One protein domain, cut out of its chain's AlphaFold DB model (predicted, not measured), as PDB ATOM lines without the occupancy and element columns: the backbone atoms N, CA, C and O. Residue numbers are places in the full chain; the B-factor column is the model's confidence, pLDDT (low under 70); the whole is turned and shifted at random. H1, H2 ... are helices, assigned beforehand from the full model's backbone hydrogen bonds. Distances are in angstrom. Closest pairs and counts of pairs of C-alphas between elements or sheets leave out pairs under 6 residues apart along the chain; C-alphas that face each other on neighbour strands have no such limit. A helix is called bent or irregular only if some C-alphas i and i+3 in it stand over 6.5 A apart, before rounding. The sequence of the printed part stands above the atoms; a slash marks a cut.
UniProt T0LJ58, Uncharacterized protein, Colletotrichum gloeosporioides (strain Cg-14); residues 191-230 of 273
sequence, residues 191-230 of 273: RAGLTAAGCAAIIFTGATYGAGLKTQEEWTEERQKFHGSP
ATOM      1  N   ARG A 191       7.749   2.542  -2.973       76.06
ATOM      2  CA  ARG A 191       6.855   1.562  -2.334       76.06
ATOM      3  C   ARG A 191       7.400   0.136  -2.441       76.06
ATOM      4  O   ARG A 191       7.330  -0.597  -1.463       76.06
ATOM      5  N   ALA A 192       7.989  -0.238  -3.578       78.19
ATOM      6  CA  ALA A 192       8.661  -1.528  -3.730       78.19
ATOM      7  C   ALA A 192       9.878  -1.660  -2.797       78.19
ATOM      8  O   ALA A 192      10.059  -2.707  -2.176       78.19
ATOM      9  N   GLY A 193      10.670  -0.594  -2.644       83.56
ATOM     10  CA  GLY A 193      11.805  -0.556  -1.722       83.56
ATOM     11  C   GLY A 193      11.396  -0.740  -0.258       83.56
ATOM     12  O   GLY A 193      11.996  -1.552   0.444       83.56
ATOM     13  N   LEU A 194      10.337  -0.056   0.188       88.88
ATOM     14  CA  LEU A 194       9.835  -0.166   1.562       88.88
ATOM     15  C   LEU A 194       9.321  -1.580   1.875       88.88
ATOM     16  O   LEU A 194       9.636  -2.135   2.928       88.88
ATOM     17  N   THR A 195       8.575  -2.191   0.950       88.56
ATOM     18  CA  THR A 195       8.076  -3.565   1.116       88.56
ATOM     19  C   THR A 195       9.224  -4.572   1.166       88.56
ATOM     20  O   THR A 195       9.245  -5.435   2.041       88.56
ATOM     21  N   ALA A 196      10.214  -4.440   0.278       91.06
ATOM     22  CA  ALA A 196      11.384  -5.314   0.270       91.06
ATOM     23  C   ALA A 196      12.196  -5.204   1.574       91.06
ATOM     24  O   ALA A 196      12.590  -6.226   2.139       91.06
ATOM     25  N   ALA A 197      12.388  -3.985   2.089       90.62
ATOM     26  CA  ALA A 197      13.065  -3.753   3.362       90.62
ATOM     27  C   ALA A 197      12.309  -4.384   4.546       90.62
ATOM     28  O   ALA A 197      12.924  -5.034   5.391       90.62
ATOM     29  N   GLY A 198      10.977  -4.267   4.571       93.94
ATOM     30  CA  GLY A 198      10.138  -4.915   5.583       93.94
ATOM     31  C   GLY A 198      10.265  -6.441   5.568       93.94
ATOM     32  O   GLY A 198      10.484  -7.055   6.613       93.94
ATOM     33  N   CYS A 199      10.210  -7.065   4.387       89.88
ATOM     34  CA  CYS A 199      10.401  -8.512   4.253       89.88
ATOM     35  C   CYS A 199      11.801  -8.955   4.703       89.88
ATOM     36  O   CYS A 199      11.929  -9.951   5.417       89.88
ATOM     37  N   ALA A 200      12.845  -8.203   4.342       91.50
ATOM     38  CA  ALA A 200      14.215  -8.502   4.750       91.50
ATOM     39  C   ALA A 200      14.393  -8.440   6.277       91.50
ATOM     40  O   ALA A 200      15.019  -9.330   6.854       91.50
ATOM     41  N   ALA A 201      13.794  -7.448   6.943       93.50
ATOM     42  CA  ALA A 201      13.860  -7.308   8.397       93.50
ATOM     43  C   ALA A 201      13.190  -8.484   9.133       93.50
ATOM     44  O   ALA A 201      13.738  -9.004  10.109       93.50
ATOM     45  N   ILE A 202      12.034  -8.949   8.644       92.25
ATOM     46  CA  ILE A 202      11.314 -10.097   9.221       92.25
ATOM     47  C   ILE A 202      12.133 -11.380   9.062       92.25
ATOM     48  O   ILE A 202      12.285 -12.131  10.025       92.25
ATOM     49  N   ILE A 203      12.709 -11.612   7.878       92.44
ATOM     50  CA  ILE A 203      13.557 -12.783   7.617       92.44
ATOM     51  C   ILE A 203      14.804 -12.747   8.502       92.44
ATOM     52  O   ILE A 203      15.151 -13.762   9.097       92.44
ATOM     53  N   PHE A 204      15.457 -11.591   8.642       88.00
ATOM     54  CA  PHE A 204      16.648 -11.453   9.481       88.00
ATOM     55  C   PHE A 204      16.339 -11.698  10.963       88.00
ATOM     56  O   PHE A 204      17.073 -12.416  11.643       88.00
ATOM     57  N   THR A 205      15.213 -11.174  11.449       89.38
ATOM     58  CA  THR A 205      14.750 -11.396  12.826       89.38
ATOM     59  C   THR A 205      14.390 -12.866  13.053       89.38
ATOM     60  O   THR A 205      14.805 -13.453  14.049       89.38
ATOM     61  N   GLY A 206      13.695 -13.496  12.100       90.81
ATOM     62  CA  GLY A 206      13.350 -14.918  12.154       90.81
ATOM     63  C   GLY A 206      14.568 -15.839  12.063       90.81
ATOM     64  O   GLY A 206      14.632 -16.839  12.772       90.81
ATOM     65  N   ALA A 207      15.565 -15.486  11.252       87.31
ATOM     66  CA  ALA A 207      16.818 -16.228  11.138       87.31
ATOM     67  C   ALA A 207      17.661 -16.104  12.412       87.31
ATOM     68  O   ALA A 207      18.166 -17.109  12.911       87.31
ATOM     69  N   THR A 208      17.760 -14.898  12.977       82.94
ATOM     70  CA  THR A 208      18.503 -14.648  14.221       82.94
ATOM     71  C   THR A 208      17.846 -15.367  15.400       82.94
ATOM     72  O   THR A 208      18.521 -16.072  16.149       82.94
ATOM     73  N   TYR A 209      16.522 -15.263  15.537       81.25
ATOM     74  CA  TYR A 209      15.787 -15.909  16.626       81.25
ATOM     75  C   TYR A 209      15.706 -17.436  16.451       81.25
ATOM     76  O   TYR A 209      15.873 -18.184  17.412       81.25
ATOM     77  N   GLY A 210      15.526 -17.919  15.217       74.50
ATOM     78  CA  GLY A 210      15.474 -19.347  14.899       74.50
ATOM     79  C   GLY A 210      16.817 -20.068  15.059       74.50
ATOM     80  O   GLY A 210      16.839 -21.215  15.504       74.50
ATOM     81  N   ALA A 211      17.937 -19.407  14.753       68.31
ATOM     82  CA  ALA A 211      19.278 -19.956  14.979       68.31
ATOM     83  C   ALA A 211      19.728 -19.844  16.449       68.31
ATOM     84  O   ALA A 211      20.469 -20.702  16.935       68.31
ATOM     85  N   GLY A 212      19.250 -18.823  17.173       60.06
ATOM     86  CA  GLY A 212      19.534 -18.624  18.599       60.06
ATOM     87  C   GLY A 212      18.824 -19.617  19.526       60.06
ATOM     88  O   GLY A 212      19.350 -19.955  20.584       60.06
ATOM     89  N   LEU A 213      17.659 -20.145  19.130       56.41
ATOM     90  CA  LEU A 213      16.873 -21.028  20.001       56.41
ATOM     91  C   LEU A 213      17.504 -22.417  20.213       56.41
ATOM     92  O   LEU A 213      17.267 -23.037  21.242       56.41
ATOM     93  N   LYS A 214      18.324 -22.904  19.270       54.56
ATOM     94  CA  LYS A 214      19.027 -24.196  19.407       54.56
ATOM     95  C   LYS A 214      20.370 -24.107  20.124       54.56
ATOM     96  O   LYS A 214      20.881 -25.125  20.564       54.56
ATOM     97  N   THR A 215      20.943 -22.914  20.244       53.94
ATOM     98  CA  THR A 215      22.272 -22.735  20.842       53.94
ATOM     99  C   THR A 215      22.234 -22.531  22.354       53.94
ATOM    100  O   THR A 215      23.270 -22.699  22.980       53.94
ATOM    101  N   GLN A 216      21.085 -22.229  22.975       52.06
ATOM    102  CA  GLN A 216      21.027 -22.005  24.430       52.06
ATOM    103  C   GLN A 216      20.996 -23.276  25.291       52.06
ATOM    104  O   GLN A 216      21.566 -23.268  26.385       52.06
ATOM    105  N   GLU A 217      20.359 -24.356  24.833       54.78
ATOM    106  CA  GLU A 217      20.222 -25.584  25.635       54.78
ATOM    107  C   GLU A 217      21.555 -26.351  25.715       54.78
ATOM    108  O   GLU A 217      21.973 -26.756  26.796       54.78
ATOM    109  N   GLU A 218      22.313 -26.412  24.615       52.06
ATOM    110  CA  GLU A 218      23.662 -27.001  24.608       52.06
ATOM    111  C   GLU A 218      24.716 -26.086  25.272       52.06
ATOM    112  O   GLU A 218      25.603 -26.581  25.965       52.06
ATOM    113  N   TRP A 219      24.599 -24.750  25.171       51.81
ATOM    114  CA  TRP A 219      25.542 -23.826  25.833       51.81
ATOM    115  C   TRP A 219      25.437 -23.810  27.359       51.81
ATOM    116  O   TRP A 219      26.424 -23.524  28.044       51.81
ATOM    117  N   THR A 220      24.249 -24.050  27.914       54.41
ATOM    118  CA  THR A 220      24.051 -24.031  29.370       54.41
ATOM    119  C   THR A 220      24.509 -25.336  30.023       54.41
ATOM    120  O   THR A 220      25.115 -25.283  31.097       54.41
ATOM    121  N   GLU A 221      24.354 -26.481  29.347       55.09
ATOM    122  CA  GLU A 221      24.903 -27.769  29.799       55.09
ATOM    123  C   GLU A 221      26.421 -27.910  29.569       55.09
ATOM    124  O   GLU A 221      27.112 -28.501  30.405       55.09
ATOM    125  N   GLU A 222      26.989 -27.330  28.501       51.38
ATOM    126  CA  GLU A 222      28.449 -27.304  28.310       51.38
ATOM    127  C   GLU A 222      29.151 -26.370  29.303       51.38
ATOM    128  O   GLU A 222      30.197 -26.741  29.843       51.38
ATOM    129  N   ARG A 223      28.576 -25.205  29.646       50.78
ATOM    130  CA  ARG A 223      29.179 -24.294  30.641       50.78
ATOM    131  C   ARG A 223      29.362 -24.934  32.016       50.78
ATOM    132  O   ARG A 223      30.366 -24.666  32.667       50.78
ATOM    133  N   GLN A 224      28.461 -25.816  32.447       52.72
ATOM    134  CA  GLN A 224      28.633 -26.529  33.721       52.72
ATOM    135  C   GLN A 224      29.749 -27.585  33.677       52.72
ATOM    136  O   GLN A 224      30.378 -27.836  34.704       52.72
ATOM    137  N   LYS A 225      30.060 -28.159  32.507       52.62
ATOM    138  CA  LYS A 225      31.194 -29.086  32.327       52.62
ATOM    139  C   LYS A 225      32.530 -28.357  32.119       52.62
ATOM    140  O   LYS A 225      33.567 -28.890  32.504       52.62
ATOM    141  N   PHE A 226      32.509 -27.127  31.598       49.12
ATOM    142  CA  PHE A 226      33.690 -26.263  31.438       49.12
ATOM    143  C   PHE A 226      34.225 -25.664  32.748       49.12
ATOM    144  O   PHE A 226      35.395 -25.298  32.809       49.12
ATOM    145  N   HIS A 227      33.427 -25.602  33.817       52.38
ATOM    146  CA  HIS A 227      33.933 -25.194  35.135       52.38
ATOM    147  C   HIS A 227      34.753 -26.288  35.850       52.38
ATOM    148  O   HIS A 227      35.367 -26.001  36.875       52.38
ATOM    149  N   GLY A 228      34.790 -27.522  35.325       55.16
ATOM    150  CA  GLY A 228      35.527 -28.649  35.915       55.16
ATOM    151  C   GLY A 228      36.660 -29.236  35.061       55.16
ATOM    152  O   GLY A 228      37.335 -30.149  35.531       55.16
ATOM    153  N   SER A 229      36.879 -28.761  33.828       52.94
ATOM    154  CA  SER A 229      37.886 -29.295  32.895       52.94
ATOM    155  C   SER A 229      39.015 -28.278  32.616       52.94
ATOM    156  O   SER A 229      38.776 -27.070  32.635       52.94
ATOM    157  N   PRO A 230      40.265 -28.744  32.417       62.38
ATOM    158  CA  PRO A 230      41.489 -27.952  32.567       62.38
ATOM    159  C   PRO A 230      41.604 -26.803  31.551       62.38
ATOM    160  O   PRO A 230      41.349 -26.981  30.360       62.38
TER     161      PRO A 230
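AT A GLANCE: This is residues 191 to 230 of the 273 residues of an uncharacterized protein of Colletotrichum gloeosporioides (strain Cg-14) (UniProt T0LJ58). A long straight helix, H1, is followed nearly end to end by a shorter one, H2, with a break of two residues between them where the rod turns at an open angle, and a short tail, residues 227 to 230, after H2. Nothing folds back on anything else. The printed part has 40 residues with two named helices, H1 and then H2, and no named strand, and its class is all helix. It is extended, with a radius of gyration of the C-alphas of 17.7 A and spans of 57 by 15 by 6 A.

HOW THE PARTS SIT: H1, residues 191 to 212, is the longest helix, with 22 residues. H2, residues 215 to 226, has 12 residues, and the two helices meet only through their link. That link, Leu 213 and Lys 214, is tight. Residues 191 to 230 stand free: no two C-alphas 8 or more residues apart along the chain are within 10 A of each other. The two helices do not form a hairpin. In H1 every O i to N i+4 pair is within hydrogen-bond range, while in H2 5 of 8 are. Neither helix is bent or irregular.

IN THESE COORDINATES: H1 begins at C-alpha 191 at (6.855, 1.562, -2.334) and ends at C-alpha 212 at (19.534, -18.624, 18.599), 31.7 A from first to last C-alpha. H2 begins at C-alpha 215 at (22.272, -22.735, 20.842) and ends at C-alpha 226 at (33.690, -26.263, 31.438), 16.0 A from first to last C-alpha.

THE WHOLE: The outline is a rod, and the two C-alphas farthest apart are those of Arg 191 and Pro 230, at 57.3 A. The printed part has no cut and no long link. The mean pLDDT of the printed part is 70.9; it is 85 for H1 and 53 for H2. The model's confidence is low, under 70, in residues 211 to 230.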